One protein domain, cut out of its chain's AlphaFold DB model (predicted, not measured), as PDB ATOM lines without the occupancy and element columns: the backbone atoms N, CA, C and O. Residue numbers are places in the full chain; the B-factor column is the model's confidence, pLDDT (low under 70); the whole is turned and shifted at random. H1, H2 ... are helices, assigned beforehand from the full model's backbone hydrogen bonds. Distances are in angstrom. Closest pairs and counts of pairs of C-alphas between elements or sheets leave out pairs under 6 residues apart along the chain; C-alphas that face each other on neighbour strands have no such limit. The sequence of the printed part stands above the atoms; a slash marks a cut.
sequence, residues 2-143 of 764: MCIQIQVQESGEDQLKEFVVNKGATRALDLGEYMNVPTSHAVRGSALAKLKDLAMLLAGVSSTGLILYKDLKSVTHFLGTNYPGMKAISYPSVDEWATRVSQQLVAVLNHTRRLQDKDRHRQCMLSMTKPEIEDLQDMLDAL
ATOM      1  N   MET A   2      79.201 240.751 142.715       26.27
ATOM      2  CA  MET A   2      78.344 239.793 141.979       26.27
ATOM      3  C   MET A   2      78.288 240.007 140.454       26.27
ATOM      4  O   MET A   2      78.385 239.027 139.727       26.27
ATOM      5  N   CYS A   3      78.236 241.249 139.952       25.92
ATOM      6  CA  CYS A   3      78.181 241.502 138.500       25.92
ATOM      7  C   CYS A   3      79.376 240.918 137.722       25.92
ATOM      8  O   CYS A   3      79.200 240.446 136.606       25.92
ATOM      9  N   ILE A   4      80.570 240.879 138.332       39.44
ATOM     10  CA  ILE A   4      81.768 240.292 137.707       39.44
ATOM     11  C   ILE A   4      81.615 238.770 137.580       39.44
ATOM     12  O   ILE A   4      82.039 238.199 136.584       39.44
ATOM     13  N   GLN A   5      80.982 238.101 138.552       44.62
ATOM     14  CA  GLN A   5      80.761 236.652 138.478       44.62
ATOM     15  C   GLN A   5      79.767 236.276 137.375       44.62
ATOM     16  O   GLN A   5      79.999 235.295 136.680       44.62
ATOM     17  N   ILE A   6      78.706 237.069 137.181       41.19
ATOM     18  CA  ILE A   6      77.719 236.831 136.114       41.19
ATOM     19  C   ILE A   6      78.365 237.039 134.734       41.19
ATOM     20  O   ILE A   6      78.286 236.154 133.889       41.19
ATOM     21  N   GLN A   7      79.109 238.137 134.541       52.78
ATOM     22  CA  GLN A   7      79.808 238.405 133.276       52.78
ATOM     23  C   GLN A   7      80.879 237.356 132.935       52.78
ATOM     24  O   GLN A   7      81.025 236.997 131.770       52.78
ATOM     25  N   VAL A   8      81.613 236.836 133.928       58.12
ATOM     26  CA  VAL A   8      82.566 235.726 133.722       58.12
ATOM     27  C   VAL A   8      81.842 234.426 133.359       58.12
ATOM     28  O   VAL A   8      82.374 233.641 132.578       58.12
ATOM     29  N   GLN A   9      80.634 234.197 133.885       58.44
ATOM     30  CA  GLN A   9      79.859 232.994 133.589       58.44
ATOM     31  C   GLN A   9      79.296 233.008 132.158       58.44
ATOM     32  O   GLN A   9      79.500 232.039 131.434       58.44
ATOM     33  N   GLU A  10      78.663 234.103 131.725       70.62
ATOM     34  CA  GLU A  10      78.114 234.238 130.362       70.62
ATOM     35  C   GLU A  10      79.232 234.253 129.302       70.62
ATOM     36  O   GLU A  10      79.244 233.423 128.394       70.62
ATOM     37  N   SER A  11      80.243 235.115 129.476       77.88
ATOM     38  CA  SER A  11      81.396 235.201 128.563       77.88
ATOM     39  C   SER A  11      82.194 233.892 128.504       77.88
ATOM     40  O   SER A  11      82.629 233.465 127.435       77.88
ATOM     41  N   GLY A  12      82.361 233.217 129.647       78.75
ATOM     42  CA  GLY A  12      83.072 231.944 129.727       78.75
ATOM     43  C   GLY A  12      82.339 230.781 129.070       78.75
ATOM     44  O   GLY A  12      82.979 229.916 128.467       78.75
ATOM     45  N   GLU A  13      81.008 230.760 129.156       85.94
ATOM     46  CA  GLU A  13      80.194 229.759 128.475       85.94
ATOM     47  C   GLU A  13      80.269 229.935 126.952       85.94
ATOM     48  O   GLU A  13      80.502 228.958 126.237       85.94
ATOM     49  N   ASP A  14      80.151 231.168 126.455       90.12
ATOM     50  CA  ASP A  14      80.151 231.450 125.018       90.12
ATOM     51  C   ASP A  14      81.527 231.264 124.366       90.12
ATOM     52  O   ASP A  14      81.612 230.623 123.317       90.12
ATOM     53  N   GLN A  15      82.618 231.672 125.024       89.69
ATOM     54  CA  GLN A  15      83.976 231.369 124.547       89.69
ATOM     55  C   GLN A  15      84.239 229.857 124.484       89.69
ATOM     56  O   GLN A  15      84.818 229.365 123.511       89.69
ATOM     57  N   LEU A  16      83.799 229.085 125.488       88.25
ATOM     58  CA  LEU A  16      84.012 227.636 125.482       88.25
ATOM     59  C   LEU A  16      83.108 226.928 124.455       88.25
ATOM     60  O   LEU A  16      83.562 225.974 123.823       88.25
ATOM     61  N   LYS A  17      81.877 227.412 124.214       90.38
ATOM     62  CA  LYS A  17      81.032 226.973 123.082       90.38
ATOM     63  C   LYS A  17      81.730 227.227 121.746       90.38
ATOM     64  O   LYS A  17      81.834 226.303 120.942       90.38
ATOM     65  N   GLU A  18      82.215 228.445 121.510       92.94
ATOM     66  CA  GLU A  18      82.866 228.825 120.252       92.94
ATOM     67  C   GLU A  18      84.119 227.973 119.995       92.94
ATOM     68  O   GLU A  18      84.297 227.421 118.909       92.94
ATOM     69  N   PHE A  19      84.939 227.750 121.023       92.25
ATOM     70  CA  PHE A  19      86.094 226.855 120.949       92.25
ATOM     71  C   PHE A  19      85.715 225.412 120.597       92.25
ATOM     72  O   PHE A  19      86.382 224.771 119.780       92.25
ATOM     73  N   VAL A  20      84.625 224.908 121.181       92.06
ATOM     74  CA  VAL A  20      84.081 223.573 120.899       92.06
ATOM     75  C   VAL A  20      83.587 223.446 119.460       92.06
ATOM     76  O   VAL A  20      83.837 222.416 118.827       92.06
ATOM     77  N   VAL A  21      82.962 224.491 118.915       91.50
ATOM     78  CA  VAL A  21      82.570 224.560 117.500       91.50
ATOM     79  C   VAL A  21      83.810 224.601 116.598       91.50
ATOM     80  O   VAL A  21      83.932 223.776 115.692       91.50
ATOM     81  N   ASN A  22      84.774 225.478 116.890       93.44
ATOM     82  CA  ASN A  22      85.949 225.731 116.047       93.44
ATOM     83  C   ASN A  22      86.958 224.566 116.018       93.44
ATOM     84  O   ASN A  22      87.499 224.236 114.961       93.44
ATOM     85  N   LYS A  23      87.230 223.913 117.158       92.56
ATOM     86  CA  LYS A  23      88.118 222.731 117.227       92.56
ATOM     87  C   LYS A  23      87.395 221.417 116.910       92.56
ATOM     88  O   LYS A  23      88.053 220.422 116.591       92.56
ATOM     89  N   GLY A  24      86.066 221.413 116.996       91.25
ATOM     90  CA  GLY A  24      85.215 220.235 116.904       91.25
ATOM     91  C   GLY A  24      85.054 219.519 118.249       91.25
ATOM     92  O   GLY A  24      86.018 219.312 118.991       91.25
ATOM     93  N   ALA A  25      83.821 219.081 118.518       85.31
ATOM     94  CA  ALA A  25      83.364 218.483 119.775       85.31
ATOM     95  C   ALA A  25      84.340 217.469 120.409       85.31
ATOM     96  O   ALA A  25      84.668 217.569 121.587       85.31
ATOM     97  N   THR A  26      84.844 216.510 119.633       83.06
ATOM     98  CA  THR A  26      85.717 215.440 120.147       83.06
ATOM     99  C   THR A  26      87.144 215.884 120.469       83.06
ATOM    100  O   THR A  26      87.821 215.189 121.217       83.06
ATOM    101  N   ARG A  27      87.618 217.009 119.916       88.19
ATOM    102  CA  ARG A  27      89.001 217.493 120.086       88.19
ATOM    103  C   ARG A  27      89.119 218.617 121.106       88.19
ATOM    104  O   ARG A  27      90.125 218.705 121.795       88.19
ATOM    105  N   ALA A  28      88.097 219.465 121.210       88.81
ATOM    106  CA  ALA A  28      88.111 220.641 122.078       88.81
ATOM    107  C   ALA A  28      88.307 220.312 123.570       88.81
ATOM    108  O   ALA A  28      88.896 221.101 124.301       88.81
ATOM    109  N   LEU A  29      87.828 219.144 124.015       90.31
ATOM    110  CA  LEU A  29      87.974 218.652 125.389       90.31
ATOM    111  C   LEU A  29      88.726 217.307 125.452       90.31
ATOM    112  O   LEU A  29      88.535 216.539 126.395       90.31
ATOM    113  N   ASP A  30      89.595 217.021 124.475       91.56
ATOM    114  CA  ASP A  30      90.554 215.914 124.595       91.56
ATOM    115  C   ASP A  30      91.691 216.321 125.542       91.56
ATOM    116  O   ASP A  30      92.743 216.811 125.134       91.56
ATOM    117  N   LEU A  31      91.461 216.136 126.842       93.62
ATOM    118  CA  LEU A  31      92.452 216.445 127.873       93.62
ATOM    119  C   LEU A  31      93.609 215.425 127.902       93.62
ATOM    120  O   LEU A  31      94.559 215.606 128.665       93.62
ATOM    121  N   GLY A  32      93.552 214.347 127.107       93.31
ATOM    122  CA  GLY A  32      94.602 213.333 127.002       93.31
ATOM    123  C   GLY A  32      95.102 212.833 128.362       93.31
ATOM    124  O   GLY A  32      94.345 212.303 129.179       93.31
ATOM    125  N   GLU A  33      96.394 213.033 128.633       92.69
ATOM    126  CA  GLU A  33      97.033 212.661 129.904       92.69
ATOM    127  C   GLU A  33      96.375 213.321 131.132       92.69
ATOM    128  O   GLU A  33      96.325 212.696 132.195       92.69
ATOM    129  N   TYR A  34      95.816 214.534 131.003       93.25
ATOM    130  CA  TYR A  34      95.140 215.222 132.108       93.25
ATOM    131  C   TYR A  34      93.862 214.522 132.572       93.25
ATOM    132  O   TYR A  34      93.505 214.695 133.729       93.25
ATOM    133  N   MET A  35      93.221 213.650 131.779       91.31
ATOM    134  CA  MET A  35      92.021 212.912 132.229       91.31
ATOM    135  C   MET A  35      92.234 212.108 133.528       91.31
ATOM    136  O   MET A  35      91.268 211.797 134.239       91.31
ATOM    137  N   ASN A  36      93.494 211.801 133.857       89.25
ATOM    138  CA  ASN A  36      93.912 211.009 135.013       89.25
ATOM    139  C   ASN A  36      94.811 211.759 136.015       89.25
ATOM    140  O   ASN A  36      95.268 211.145 136.978       89.25
ATOM    141  N   VAL A  37      95.075 213.056 135.828       87.50
ATOM    142  CA  VAL A  37      95.970 213.835 136.704       87.50
ATOM    143  C   VAL A  37      95.174 214.430 137.874       87.50
ATOM    144  O   VAL A  37      94.227 215.166 137.642       87.50
ATOM    145  N   PRO A  38      95.511 214.161 139.146       82.50
ATOM    146  CA  PRO A  38      94.874 214.865 140.258       82.50
ATOM    147  C   PRO A  38      95.432 216.289 140.403       82.50
ATOM    148  O   PRO A  38      96.633 216.512 140.240       82.50
ATOM    149  N   THR A  39      94.576 217.239 140.790       75.94
ATOM    150  CA  THR A  39      94.874 218.682 140.961       75.94
ATOM    151  C   THR A  39      96.062 218.997 141.883       75.94
ATOM    152  O   THR A  39      96.655 220.074 141.802       75.94
ATOM    153  N   SER A  40      96.416 218.080 142.784       75.94
ATOM    154  CA  SER A  40      97.520 218.231 143.732       75.94
ATOM    155  C   SER A  40      98.904 217.963 143.131       75.94
ATOM    156  O   SER A  40      99.889 218.447 143.685       75.94
ATOM    157  N   HIS A  41      99.009 217.240 142.010       78.00
ATOM    158  CA  HIS A  41     100.291 216.741 141.502       78.00
ATOM    159  C   HIS A  41     101.240 217.835 140.986       78.00
ATOM    160  O   HIS A  41     100.869 218.986 140.765       78.00
ATOM    161  N   ALA A  42     102.506 217.458 140.792       85.00
ATOM    162  CA  ALA A  42     103.466 218.290 140.077       85.00
ATOM    163  C   ALA A  42     102.966 218.604 138.654       85.00
ATOM    164  O   ALA A  42     102.330 217.765 138.007       85.00
ATOM    165  N   VAL A  43     103.286 219.807 138.171       91.81
ATOM    166  CA  VAL A  43     102.851 220.302 136.861       91.81
ATOM    167  C   VAL A  43     103.339 219.367 135.751       91.81
ATOM    168  O   VAL A  43     104.532 219.102 135.604       91.81
ATOM    169  N   ARG A  44     102.398 218.851 134.956       93.12
ATOM    170  CA  ARG A  44     102.667 217.957 133.822       93.12
ATOM    171  C   ARG A  44     102.946 218.782 132.567       93.12
ATOM    172  O   ARG A  44     102.082 218.892 131.706       93.12
ATOM    173  N   GLY A  45     104.136 219.378 132.490       94.56
ATOM    174  CA  GLY A  45     104.499 220.350 131.449       94.56
ATOM    175  C   GLY A  45     104.250 219.881 130.004       94.56
ATOM    176  O   GLY A  45     103.531 220.557 129.282       94.56
ATOM    177  N   SER A  46     104.742 218.700 129.602       95.19
ATOM    178  CA  SER A  46     104.504 218.137 128.249       95.19
ATOM    179  C   SER A  46     103.013 217.963 127.932       95.19
ATOM    180  O   SER A  46     102.544 218.359 126.867       95.19
ATOM    181  N   ALA A  47     102.230 217.438 128.877       95.50
ATOM    182  CA  ALA A  47     100.786 217.316 128.705       95.50
ATOM    183  C   ALA A  47     100.075 218.682 128.671       95.50
ATOM    184  O   ALA A  47      99.025 218.800 128.053       95.50
ATOM    185  N   LEU A  48     100.630 219.704 129.334       96.19
ATOM    186  CA  LEU A  48     100.060 221.050 129.383       96.19
ATOM    187  C   LEU A  48     100.326 221.819 128.086       96.19
ATOM    188  O   LEU A  48      99.420 222.471 127.585       96.19
ATOM    189  N   ALA A  49     101.521 221.670 127.505       96.50
ATOM    190  CA  ALA A  49     101.862 222.210 126.187       96.50
ATOM    191  C   ALA A  49     100.888 221.718 125.101       96.50
ATOM    192  O   ALA A  49     100.355 222.517 124.338       96.50
ATOM    193  N   LYS A  50     100.527 220.425 125.113       95.94
ATOM    194  CA  LYS A  50      99.497 219.852 124.217       95.94
ATOM    195  C   LYS A  50      98.106 220.491 124.379       95.94
ATOM    196  O   LYS A  50      97.282 220.366 123.479       95.94
ATOM    197  N   LEU A  51      97.843 221.150 125.510       96.44
ATOM    198  CA  LEU A  51      96.583 221.819 125.844       96.44
ATOM    199  C   LEU A  51      96.690 223.355 125.806       96.44
ATOM    200  O   LEU A  51      95.786 224.020 126.311       96.44
ATOM    201  N   LYS A  52      97.749 223.917 125.197       95.81
ATOM    202  CA  LYS A  52      98.018 225.364 125.078       95.81
ATOM    203  C   LYS A  52      96.771 226.185 124.763       95.81
ATOM    204  O   LYS A  52      96.395 227.039 125.556       95.81
ATOM    205  N   ASP A  53      96.096 225.885 123.655       95.25
ATOM    206  CA  ASP A  53      94.936 226.654 123.189       95.25
ATOM    207  C   ASP A  53      93.786 226.669 124.212       95.25
ATOM    208  O   ASP A  53      93.156 227.700 124.435       95.25
ATOM    209  N   LEU A  54      93.533 225.529 124.866       95.19
ATOM    210  CA  LEU A  54      92.489 225.393 125.882       95.19
ATOM    211  C   LEU A  54      92.882 226.102 127.187       95.19
ATOM    212  O   LEU A  54      92.058 226.787 127.786       95.19
ATOM    213  N   ALA A  55      94.137 225.965 127.621       94.50
ATOM    214  CA  ALA A  55      94.660 226.653 128.798       94.50
ATOM    215  C   ALA A  55      94.637 228.180 128.613       94.50
ATOM    216  O   ALA A  55      94.219 228.900 129.521       94.50
ATOM    217  N   MET A  56      95.002 228.657 127.420       93.31
ATOM    218  CA  MET A  56      94.945 230.068 127.040       93.31
ATOM    219  C   MET A  56      93.521 230.612 127.005       93.31
ATOM    220  O   MET A  56      93.272 231.687 127.544       93.31
ATOM    221  N   LEU A  57      92.569 229.863 126.444       93.69
ATOM    222  CA  LEU A  57      91.168 230.272 126.450       93.69
ATOM    223  C   LEU A  57      90.605 230.363 127.874       93.69
ATOM    224  O   LEU A  57      90.008 231.371 128.238       93.69
ATOM    225  N   LEU A  58      90.852 229.358 128.718       91.56
ATOM    226  CA  LEU A  58      90.402 229.377 130.115       91.56
ATOM    227  C   LEU A  58      91.062 230.506 130.931       91.56
ATOM    228  O   LEU A  58      90.445 231.039 131.853       91.56
ATOM    229  N   ALA A  59      92.290 230.905 130.585       88.75
ATOM    230  CA  ALA A  59      92.937 232.093 131.138       88.75
ATOM    231  C   ALA A  59      92.327 233.411 130.615       88.75
ATOM    232  O   ALA A  59      92.257 234.384 131.363       88.75
ATOM    233  N   GLY A  60      91.830 233.439 129.375       88.50
ATOM    234  CA  GLY A  60      91.065 234.563 128.821       88.50
ATOM    235  C   GLY A  60      89.726 234.786 129.534       88.50
ATOM    236  O   GLY A  60      89.378 235.923 129.849       88.50
ATOM    237  N   VAL A  61      89.018 233.702 129.879       88.44
ATOM    238  CA  VAL A  61      87.749 233.745 130.635       88.44
ATOM    239  C   VAL A  61      87.920 234.347 132.036       88.44
ATOM    240  O   VAL A  61      87.034 235.042 132.533       88.44
ATOM    241  N   SER A  62      89.055 234.100 132.694       85.06
ATOM    242  CA  SER A  62      89.369 234.681 134.001       85.06
ATOM    243  C   SER A  62      90.820 235.133 134.048       85.06
ATOM    244  O   SER A  62      91.724 234.325 134.240       85.06
ATOM    245  N   SER A  63      91.030 236.451 134.014       73.38
ATOM    246  CA  SER A  63      92.349 237.100 134.139       73.38
ATOM    247  C   SER A  63      93.106 236.772 135.436       73.38
ATOM    248  O   SER A  63      94.291 237.068 135.566       73.38
ATOM    249  N   THR A  64      92.436 236.152 136.411       75.25
ATOM    250  CA  THR A  64      93.047 235.649 137.652       75.25
ATOM    251  C   THR A  64      93.348 234.145 137.613       75.25
ATOM    252  O   THR A  64      93.904 233.602 138.569       75.25
ATOM    253  N   GLY A  65      92.942 233.432 136.562       73.69
ATOM    254  CA  GLY A  65      92.944 231.969 136.480       73.69
ATOM    255  C   GLY A  65      92.042 231.287 137.520       73.69
ATOM    256  O   GLY A  65      92.179 230.088 137.753       73.69
ATOM    257  N   LEU A  66      91.163 232.040 138.193       84.12
ATOM    258  CA  LEU A  66      90.174 231.517 139.132       84.12
ATOM    259  C   LEU A  66      88.826 231.428 138.417       84.12
ATOM    260  O   LEU A  66      88.166 232.443 138.199       84.12
ATOM    261  N   ILE A  67      88.427 230.207 138.071       89.56
ATOM    262  CA  ILE A  67      87.059 229.869 137.667       89.56
ATOM    263  C   ILE A  67      86.527 228.896 138.719       89.56
ATOM    264  O   ILE A  67      87.238 227.970 139.119       89.56
ATOM    265  N   LEU A  68      85.308 229.113 139.222       90.38
ATOM    266  CA  LEU A  68      84.753 228.226 140.241       90.38
ATOM    267  C   LEU A  68      84.405 226.874 139.618       90.38
ATOM    268  O   LEU A  68      83.873 226.790 138.512       90.38
ATOM    269  N   TYR A  69      84.627 225.805 140.381       93.81
ATOM    270  CA  TYR A  69      84.287 224.450 139.956       93.81
ATOM    271  C   TYR A  69      82.806 224.302 139.562       93.81
ATOM    272  O   TYR A  69      82.508 223.619 138.586       93.81
ATOM    273  N   LYS A  70      81.880 224.980 140.265       94.25
ATOM    274  CA  LYS A  70      80.446 224.948 139.922       94.25
ATOM    275  C   LYS A  70      80.185 225.496 138.509       94.25
ATOM    276  O   LYS A  70      79.336 224.962 137.806       94.25
ATOM    277  N   ASP A  71      80.915 226.542 138.112       92.38
ATOM    278  CA  ASP A  71      80.701 227.252 136.849       92.38
ATOM    279  C   ASP A  71      81.249 226.393 135.709       92.38
ATOM    280  O   ASP A  71      80.527 226.088 134.764       92.38
ATOM    281  N   LEU A  72      82.466 225.855 135.874       93.31
ATOM    282  CA  LEU A  72      83.025 224.855 134.960       93.31
ATOM    283  C   LEU A  72      82.133 223.615 134.842       93.31
ATOM    284  O   LEU A  72      81.946 223.138 133.729       93.31
ATOM    285  N   LYS A  73      81.559 223.105 135.942       95.31
ATOM    286  CA  LYS A  73      80.615 221.976 135.893       95.31
ATOM    287  C   LYS A  73      79.321 222.344 135.157       95.31
ATOM    288  O   LYS A  73      78.811 221.515 134.411       95.31
ATOM    289  N   SER A  74      78.800 223.559 135.331       94.38
ATOM    290  CA  SER A  74      77.615 224.040 134.606       94.38
ATOM    291  C   SER A  74      77.874 224.119 133.100       94.38
ATOM    292  O   SER A  74      77.118 223.549 132.315       94.38
ATOM    293  N   VAL A  75      78.981 224.754 132.699       93.25
ATOM    294  CA  VAL A  75      79.364 224.894 131.287       93.25
ATOM    295  C   VAL A  75      79.672 223.528 130.666       93.25
ATOM    296  O   VAL A  75      79.185 223.231 129.576       93.25
ATOM    297  N   THR A  76      80.407 222.639 131.348       93.38
ATOM    298  CA  THR A  76      80.623 221.281 130.821       93.38
ATOM    299  C   THR A  76      79.315 220.498 130.749       93.38
ATOM    300  O   THR A  76      79.068 219.866 129.730       93.38
ATOM    301  N   HIS A  77      78.413 220.580 131.731       95.19
ATOM    302  CA  HIS A  77      77.103 219.927 131.640       95.19
ATOM    303  C   HIS A  77      76.292 220.431 130.433       95.19
ATOM    304  O   HIS A  77      75.710 219.624 129.699       95.19
ATOM    305  N   PHE A  78      76.298 221.742 130.172       93.44
ATOM    306  CA  PHE A  78      75.698 222.320 128.969       93.44
ATOM    307  C   PHE A  78      76.319 221.727 127.693       93.44
ATOM    308  O   PHE A  78      75.593 221.223 126.832       93.44
ATOM    309  N   LEU A  79      77.651 221.712 127.583       92.56
ATOM    310  CA  LEU A  79      78.356 221.169 126.416       92.56
ATOM    311  C   LEU A  79      78.057 219.677 126.200       92.56
ATOM    312  O   LEU A  79      77.748 219.272 125.084       92.56
ATOM    313  N   GLY A  80      78.048 218.869 127.261       92.88
ATOM    314  CA  GLY A  80      77.743 217.433 127.192       92.88
ATOM    315  C   GLY A  80      76.272 217.120 126.893       92.88
ATOM    316  O   GLY A  80      75.948 215.993 126.511       92.88
ATOM    317  N   THR A  81      75.383 218.103 127.054       93.88
ATOM    318  CA  THR A  81      73.971 218.015 126.660       93.88
ATOM    319  C   THR A  81      73.794 218.369 125.182       93.88
ATOM    320  O   THR A  81      73.167 217.610 124.448       93.88
ATOM    321  N   ASN A  82      74.391 219.478 124.730       93.44
ATOM    322  CA  ASN A  82      74.223 220.003 123.368       93.44
ATOM    323  C   ASN A  82      75.100 219.293 122.322       93.44
ATOM    324  O   ASN A  82      74.708 219.162 121.165       93.44
ATOM    325  N   TYR A  83      76.264 218.787 122.728       91.94
ATOM    326  CA  TYR A  83      77.207 218.071 121.875       91.94
ATOM    327  C   TYR A  83      77.380 216.633 122.393       91.94
ATOM    328  O   TYR A  83      78.417 216.294 122.968       91.94
ATOM    329  N   PRO A  84      76.393 215.734 122.198       85.75
ATOM    330  CA  PRO A  84      76.436 214.379 122.753       85.75
ATOM    331  C   PRO A  84      77.649 213.558 122.283       85.75
ATOM    332  O   PRO A  84      78.092 212.678 123.012       85.75
ATOM    333  N   GLY A  85      78.243 213.888 121.128       85.94
ATOM    334  CA  GLY A  85      79.502 213.298 120.652       85.94
ATOM    335  C   GLY A  85      80.753 213.650 121.478       85.94
ATOM    336  O   GLY A  85      81.796 213.042 121.257       85.94
ATOM    337  N   MET A  86      80.674 214.592 122.428       83.44
ATOM    338  CA  MET A  86      81.742 214.858 123.411       83.44
ATOM    339  C   MET A  86      81.796 213.804 124.519       83.44
ATOM    340  O   MET A  86      82.833 213.642 125.169       83.44
ATOM    341  N   LYS A  87      80.698 213.068 124.736       73.56
ATOM    342  CA  LYS A  87      80.705 211.897 125.606       73.56
ATOM    343  C   LYS A  87      81.542 210.828 124.923       73.56
ATOM    344  O   LYS A  87      81.059 210.088 124.066       73.56
ATOM    345  N   ALA A  88      82.804 210.727 125.329       64.69
ATOM    346  CA  ALA A  88      83.551 209.499 125.127       64.69
ATOM    347  C   ALA A  88      82.692 208.332 125.645       64.69
ATOM    348  O   ALA A  88      82.071 208.440 126.706       64.69
ATOM    349  N   ILE A  89      82.666 207.229 124.894       58.72
ATOM    350  CA  ILE A  89      81.762 206.074 125.081       58.72
ATOM    351  C   ILE A  89      81.859 205.464 126.504       58.72
ATOM    352  O   ILE A  89      80.997 204.701 126.927       58.72
ATOM    353  N   SER A  90      82.890 205.829 127.270       74.06
ATOM    354  CA  SER A  90      83.173 205.403 128.639       74.06
ATOM    355  C   SER A  90      82.318 206.019 129.759       74.06
ATOM    356  O   SER A  90      82.476 205.577 130.894       74.06
ATOM    357  N   TYR A  91      81.488 207.044 129.516       84.25
ATOM    358  CA  TYR A  91      80.767 207.750 130.595       84.25
ATOM    359  C   TYR A  91      79.261 207.420 130.645       84.25
ATOM    360  O   TYR A  91      78.565 207.688 129.664       84.25
ATOM    361  N   PRO A  92      78.731 206.911 131.781       84.00
ATOM    362  CA  PRO A  92      77.314 206.548 131.924       84.00
ATOM    363  C   PRO A  92      76.327 207.713 131.776       84.00
ATOM    364  O   PRO A  92      75.218 207.523 131.282       84.00
ATOM    365  N   SER A  93      76.705 208.919 132.213       93.50
ATOM    366  CA  SER A  93      75.807 210.075 132.287       93.50
ATOM    367  C   SER A  93      76.487 211.393 131.893       93.50
ATOM    368  O   SER A  93      77.715 211.516 131.919       93.50
ATOM    369  N   VAL A  94      75.678 212.404 131.527       92.44
ATOM    370  CA  VAL A  94      76.171 213.780 131.290       92.44
ATOM    371  C   VAL A  94      76.840 214.316 132.552       92.44
ATOM    372  O   VAL A  94      77.914 214.901 132.460       92.44
ATOM    373  N   ASP A  95      76.223 214.109 133.718       94.44
ATOM    374  CA  ASP A  95      76.684 214.714 134.964       94.44
ATOM    375  C   ASP A  95      78.009 214.119 135.456       94.44
ATOM    376  O   ASP A  95      78.877 214.864 135.910       94.44
ATOM    377  N   GLU A  96      78.229 212.810 135.297       93.69
ATOM    378  CA  GLU A  96      79.524 212.178 135.590       93.69
ATOM    379  C   GLU A  96      80.628 212.671 134.651       93.69
ATOM    380  O   GLU A  96      81.721 213.009 135.114       93.69
ATOM    381  N   TRP A  97      80.345 212.763 133.347       93.81
ATOM    382  CA  TRP A  97      81.290 213.315 132.375       93.81
ATOM    383  C   TRP A  97      81.607 214.783 132.689       93.81
ATOM    384  O   TRP A  97      82.775 215.148 132.806       93.81
ATOM    385  N   ALA A  98      80.588 215.612 132.924       94.19
ATOM    386  CA  ALA A  98      80.730 217.025 133.261       94.19
ATOM    387  C   ALA A  98      81.514 217.231 134.566       94.19
ATOM    388  O   ALA A  98      82.428 218.058 134.607       94.19
ATOM    389  N   THR A  99      81.212 216.441 135.602       94.88
ATOM    390  CA  THR A  99      81.948 216.372 136.879       94.88
ATOM    391  C   THR A  99      83.414 216.019 136.641       94.88
ATOM    392  O   THR A  99      84.305 216.723 137.115       94.88
ATOM    393  N   ARG A 100      83.701 214.968 135.863       94.00
ATOM    394  CA  ARG A 100      85.083 214.542 135.615       94.00
ATOM    395  C   ARG A 100      85.862 215.554 134.781       94.00
ATOM    396  O   ARG A 100      86.994 215.868 135.134       94.00
ATOM    397  N   VAL A 101      85.277 216.080 133.708       93.94
ATOM    398  CA  VAL A 101      85.936 217.061 132.837       93.94
ATOM    399  C   VAL A 101      86.178 218.364 133.591       93.94
ATOM    400  O   VAL A 101      87.305 218.845 133.590       93.94
ATOM    401  N   SER A 102      85.194 218.899 134.319       95.00
ATOM    402  CA  SER A 102      85.378 220.135 135.101       95.00
ATOM    403  C   SER A 102      86.450 220.004 136.192       95.00
ATOM    404  O   SER A 102      87.247 220.928 136.356       95.00
ATOM    405  N   GLN A 103      86.567 218.849 136.866       94.94
ATOM    406  CA  GLN A 103      87.689 218.571 137.781       94.94
ATOM    407  C   GLN A 103      89.048 218.679 137.074       94.94
ATOM    408  O   GLN A 103      90.005 219.201 137.647       94.94
ATOM    409  N   GLN A 104      89.130 218.220 135.824       95.25
ATOM    410  CA  GLN A 104      90.368 218.238 135.052       95.25
ATOM    411  C   GLN A 104      90.668 219.588 134.399       95.25
ATOM    412  O   GLN A 104      91.829 219.989 134.363       95.25
ATOM    413  N   LEU A 105      89.655 220.365 134.012       95.06
ATOM    414  CA  LEU A 105      89.833 221.773 133.638       95.06
ATOM    415  C   LEU A 105      90.354 222.599 134.829       95.06
ATOM    416  O   LEU A 105      91.249 223.425 134.659       95.06
ATOM    417  N   VAL A 106      89.892 222.315 136.056       94.56
ATOM    418  CA  VAL A 106      90.468 222.890 137.288       94.56
ATOM    419  C   VAL A 106      91.922 222.437 137.503       94.56
ATOM    420  O   VAL A 106      92.740 223.235 137.963       94.56
ATOM    421  N   ALA A 107      92.291 221.198 137.162       94.25
ATOM    422  CA  ALA A 107      93.686 220.745 137.219       94.25
ATOM    423  C   ALA A 107      94.574 221.474 136.193       94.25
ATOM    424  O   ALA A 107      95.649 221.951 136.560       94.25
ATOM    425  N   VAL A 108      94.101 221.636 134.951       95.44
ATOM    426  CA  VAL A 108      94.767 222.420 133.895       95.44
ATOM    427  C   VAL A 108      94.964 223.870 134.344       95.44
ATOM    428  O   VAL A 108      96.097 224.345 134.345       95.44
ATOM    429  N   LEU A 109      93.916 224.554 134.815       94.00
ATOM    430  CA  LEU A 109      93.994 225.933 135.326       94.00
ATOM    431  C   LEU A 109      94.976 226.083 136.497       94.00
ATOM    432  O   LEU A 109      95.798 226.999 136.510       94.00
ATOM    433  N   ASN A 110      94.942 225.165 137.466       93.00
ATOM    434  CA  ASN A 110      95.878 225.182 138.592       93.00
ATOM    435  C   ASN A 110      97.325 224.941 138.151       93.00
ATOM    436  O   ASN A 110      98.239 225.569 138.681       93.00
ATOM    437  N   HIS A 111      97.552 224.052 137.184       94.38
ATOM    438  CA  HIS A 111      98.879 223.803 136.630       94.38
ATOM    439  C   HIS A 111      99.389 224.998 135.816       94.38
ATOM    440  O   HIS A 111     100.535 225.394 135.993       94.38
ATOM    441  N   THR A 112      98.511 225.626 135.035       93.81
ATOM    442  CA  THR A 112      98.757 226.865 134.280       93.81
ATOM    443  C   THR A 112      99.155 228.010 135.217       93.81
ATOM    444  O   THR A 112     100.209 228.615 135.043       93.81
ATOM    445  N   ARG A 113      98.407 228.231 136.309       92.06
ATOM    446  CA  ARG A 113      98.782 229.184 137.374       92.06
ATOM    447  C   ARG A 113     100.126 228.843 138.025       92.06
ATOM    448  O   ARG A 113     100.928 229.735 138.275       92.06
ATOM    449  N   ARG A 114     100.405 227.560 138.283       92.31
ATOM    450  CA  ARG A 114     101.688 227.108 138.858       92.31
ATOM    451  C   ARG A 114     102.887 227.321 137.926       92.31
ATOM    452  O   ARG A 114     104.000 227.279 138.430       92.31
ATOM    453  N   LEU A 115     102.708 227.580 136.627       92.38
ATOM    454  CA  LEU A 115     103.815 227.998 135.751       92.38
ATOM    455  C   LEU A 115     104.327 229.406 136.080       92.38
ATOM    456  O   LEU A 115     105.492 229.691 135.833       92.38
ATOM    457  N   GLN A 116     103.505 230.280 136.672       91.69
ATOM    458  CA  GLN A 116     103.943 231.625 137.076       91.69
ATOM    459  C   GLN A 116     105.031 231.583 138.171       91.69
ATOM    460  O   GLN A 116     105.804 232.530 138.325       91.69
ATOM    461  N   ASP A 117     105.130 230.471 138.908       93.25
ATOM    462  CA  ASP A 117     106.260 230.169 139.783       93.25
ATOM    463  C   ASP A 117     107.479 229.755 138.936       93.25
ATOM    464  O   ASP A 117     107.500 228.705 138.283       93.25
ATOM    465  N   LYS A 118     108.524 230.590 138.982       93.31
ATOM    466  CA  LYS A 118     109.767 230.425 138.214       93.31
ATOM    467  C   LYS A 118     110.456 229.083 138.474       93.31
ATOM    468  O   LYS A 118     111.038 228.524 137.540       93.31
ATOM    469  N   ASP A 119     110.388 228.544 139.690       94.00
ATOM    470  CA  ASP A 119     111.018 227.265 140.020       94.00
ATOM    471  C   ASP A 119     110.198 226.085 139.497       94.00
ATOM    472  O   ASP A 119     110.766 225.117 138.980       94.00
ATOM    473  N   ARG A 120     108.864 226.177 139.530       93.25
ATOM    474  CA  ARG A 120     107.974 225.175 138.918       93.25
ATOM    475  C   ARG A 120     108.068 225.174 137.401       93.25
ATOM    476  O   ARG A 120     108.175 224.095 136.814       93.25
ATOM    477  N   HIS A 121     108.116 226.345 136.771       93.75
ATOM    478  CA  HIS A 121     108.372 226.458 135.338       93.75
ATOM    479  C   HIS A 121     109.718 225.820 134.967       93.75
ATOM    480  O   HIS A 121     109.789 224.963 134.083       93.75
ATOM    481  N   ARG A 122     110.782 226.144 135.714       93.62
ATOM    482  CA  ARG A 122     112.114 225.566 135.502       93.62
ATOM    483  C   ARG A 122     112.141 224.049 135.680       93.62
ATOM    484  O   ARG A 122     112.808 223.377 134.900       93.62
ATOM    485  N   GLN A 123     111.419 223.508 136.663       92.06
ATOM    486  CA  GLN A 123     111.263 222.060 136.852       92.06
ATOM    487  C   GLN A 123     110.570 221.398 135.650       92.06
ATOM    488  O   GLN A 123     111.007 220.329 135.224       92.06
ATOM    489  N   CYS A 124     109.552 222.037 135.063       93.50
ATOM    490  CA  CYS A 124     108.872 221.528 133.867       93.50
ATOM    491  C   CYS A 124     109.822 221.464 132.663       93.50
ATOM    492  O   CYS A 124     109.997 220.390 132.081       93.50
ATOM    493  N   MET A 125     110.514 222.571 132.361       94.62
ATOM    494  CA  MET A 125     111.422 222.681 131.208       94.62
ATOM    495  C   MET A 125     112.534 221.617 131.173       94.62
ATOM    496  O   MET A 125     113.046 221.306 130.101       94.62
ATOM    497  N   LEU A 126     112.924 221.031 132.313       93.06
ATOM    498  CA  LEU A 126     113.988 220.016 132.365       93.06
ATOM    499  C   LEU A 126     113.631 218.681 131.692       93.06
ATOM    500  O   LEU A 126     114.545 217.928 131.356       93.06
ATOM    501  N   SER A 127     112.343 218.368 131.526       90.69
ATOM    502  CA  SER A 127     111.873 217.072 131.002       90.69
ATOM    503  C   SER A 127     111.205 217.154 129.627       90.69
ATOM    504  O   SER A 127     110.654 216.162 129.154       90.69
ATOM    505  N   MET A 128     111.253 218.321 128.983       95.62
ATOM    506  CA  MET A 128     110.443 218.644 127.807       95.62
ATOM    507  C   MET A 128     111.279 218.865 126.548       95.62
ATOM    508  O   MET A 128     112.471 219.180 126.599       95.62
ATOM    509  N   THR A 129     110.645 218.691 125.391       97.06
ATOM    510  CA  THR A 129     111.238 219.022 124.095       97.06
ATOM    511  C   THR A 129     111.144 220.525 123.823       97.06
ATOM    512  O   THR A 129     110.305 221.218 124.390       97.06
ATOM    513  N   LYS A 130     112.003 221.046 122.936       96.50
ATOM    514  CA  LYS A 130     112.025 222.476 122.576       96.50
ATOM    515  C   LYS A 130     110.658 223.077 122.189       96.50
ATOM    516  O   LYS A 130     110.322 224.077 122.810       96.50
ATOM    517  N   PRO A 131     109.864 222.492 121.267       96.69
ATOM    518  CA  PRO A 131     108.568 223.077 120.912       96.69
ATOM    519  C   PRO A 131     107.603 223.119 122.104       96.69
ATOM    520  O   PRO A 131     106.904 224.101 122.288       96.69
ATOM    521  N   GLU A 132     107.619 222.114 122.985       96.94
ATOM    522  CA  GLU A 132     106.767 222.134 124.182       96.94
ATOM    523  C   GLU A 132     107.225 223.186 125.214       96.94
ATOM    524  O   GLU A 132     106.422 223.646 126.025       96.94
ATOM    525  N   ILE A 133     108.514 223.551 125.221       96.75
ATOM    526  CA  ILE A 133     109.049 224.654 126.037       96.75
ATOM    527  C   ILE A 133     108.627 226.002 125.443       96.75
ATOM    528  O   ILE A 133     108.242 226.887 126.198       96.75
ATOM    529  N   GLU A 134     108.658 226.143 124.116       96.50
ATOM    530  CA  GLU A 134     108.139 227.316 123.397       96.50
ATOM    531  C   GLU A 134     106.632 227.490 123.688       96.50
ATOM    532  O   GLU A 134     106.215 228.552 124.139       96.50
ATOM    533  N   ASP A 135     105.834 226.416 123.619       96.12
ATOM    534  CA  ASP A 135     104.406 226.436 123.977       96.12
ATOM    535  C   ASP A 135     104.127 226.812 125.447       96.12
ATOM    536  O   ASP A 135     103.132 227.484 125.731       96.12
ATOM    537  N   LEU A 136     104.983 226.395 126.391       95.62
ATOM    538  CA  LEU A 136     104.902 226.822 127.797       95.62
ATOM    539  C   LEU A 136     105.297 228.286 127.998       95.62
ATOM    540  O   LEU A 136     104.692 228.959 128.834       95.62
ATOM    541  N   GLN A 137     106.306 228.764 127.271       95.12
ATOM    542  CA  GLN A 137     106.770 230.143 127.354       95.12
ATOM    543  C   GLN A 137     105.704 231.098 126.801       95.12
ATOM    544  O   GLN A 137     105.346 232.052 127.485       95.12
ATOM    545  N   ASP A 138     105.093 230.766 125.661       94.56
ATOM    546  CA  ASP A 138     103.963 231.508 125.092       94.56
ATOM    547  C   ASP A 138     102.777 231.592 126.070       94.56
ATOM    548  O   ASP A 138     102.187 232.660 126.251       94.56
ATOM    549  N   MET A 139     102.446 230.486 126.757       94.12
ATOM    550  CA  MET A 139     101.445 230.509 127.833       94.12
ATOM    551  C   MET A 139     101.862 231.441 128.974       94.12
ATOM    552  O   MET A 139     101.053 232.239 129.439       94.12
ATOM    553  N   LEU A 140     103.113 231.361 129.436       92.88
ATOM    554  CA  LEU A 140     103.625 232.197 130.524       92.88
ATOM    555  C   LEU A 140     103.574 233.693 130.178       92.88
ATOM    556  O   LEU A 140     103.226 234.508 131.034       92.88
ATOM    557  N   ASP A 141     103.930 234.056 128.951       92.12
ATOM    558  CA  ASP A 141     104.020 235.445 128.501       92.12
ATOM    559  C   ASP A 141     102.637 236.061 128.255       92.12
ATOM    560  O   ASP A 141     102.425 237.233 128.563       92.12
ATOM    561  N   ALA A 142     101.658 235.261 127.823       89.19
ATOM    562  CA  ALA A 142     100.265 235.692 127.726       89.19
ATOM    563  C   ALA A 142      99.517 235.690 129.082       89.19
ATOM    564  O   ALA A 142      98.540 236.418 129.250       89.19
ATOM    565  N   LEU A 143      99.984 234.915 130.071       86.69
ATOM    566  CA  LEU A 143      99.500 234.944 131.465       86.69
ATOM    567  C   LEU A 143     100.115 236.066 132.306       86.69
ATOM    568  O   LEU A 143      99.607 236.370 133.391       86.69
TER     569      LEU A 143
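This is residues 2 to 143 of the 764 residues of the protein "Hypothetical protein" of Polarella glacialis (UniProt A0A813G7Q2). Picture a row of three helices side by side, the long H1, H5 and H9, with H5 between the other two; the long H7 crosses over one face of this row, and H6 packs on both H1 and H7. The short H2, H3 and H4 lead from the end of H1 past H7 to H9, while H8 sits beyond the last residue of H7. The printed part has 142 residues with nine named helices, H1 to H9 in order, and no named strand; the class is all helix. It is compact, with a radius of gyration of the C-alphas of 14.8 A and spans of 40 by 38 by 28 A.

Find C-alpha 2 at (78.344, 239.793, 141.979); from there H1, residues 2 to 23, runs 31.6 A to C-alpha 23 at (88.118, 222.731, 117.227). Next come H2, residues 25 to 28, H3, residues 32 to 36, and H4, residues 45 to 49. H5 is residues 52 to 61, 14.4 A, and H6 is residues 69 to 82, 19.9 A. H7, residues 94 to 114, runs 29.8 A. H8 is residues 118 to 125, 10.6 A, and H9, residues 130 to 143, runs 19.8 A to C-alpha 143 at (99.500, 234.944, 131.465).

Start at H1: with residues 8 to 16 alone it touches H5, opposite ways at a shallow tilt of 27 degrees, and the closest C-alphas, Gly 12 and Val 61, are 5.1 A apart. H5 touches H9, the same way at a shallow tilt of 5 degrees, closest at the C-alphas of Met 56 and Met 139, 6.6 A. H1 and H9 are apart. H1 touches H6 with residues 9 to 17 alone, closest at the C-alphas of Glu 13 and Val 75, 5.7 A. H6 touches H7 at a steep tilt of 48 degrees, opposite ways, with the C-alphas of Thr 76 and Ala 98 closest, 4.9 A. H7 touches H5 with residues 108 to 112 alone, about perpendicular at 87 degrees; the closest C-alphas, Ala 55 and Leu 109, are 6.6 A apart. H3 touches H7, closest at the C-alphas of Met 35 and Gln 104, 6.3 A. H4 touches H9, closest at the C-alphas of Ala 49 and Glu 132, 5.3 A. H4 and H8 only just touch, with 3 pairs of C-alphas within 8 A, Gly 45 and Cys 124 closest at 5.1 A. H1 and H2 touch only at the corner, and only just, with Val 20 and Ala 28 the closest C-alphas, 5.1 A. Every O i to N i+4 pair is within hydrogen-bond range in H1 and H4 to H9; H3 has 0 of 1, but 2 of 2 O i to N i+3 pairs, and H2 is too short for an i+4 pair.

The two C-alphas farthest apart, Met 2 and Thr 129, are 42.8 A apart. The printed part has no cut, and the link from H6 to H7, 11 residues, is long. The model's mean pLDDT over the printed part is 87.8; look for values under 70 at residues 2 to 9 and 88 to 89.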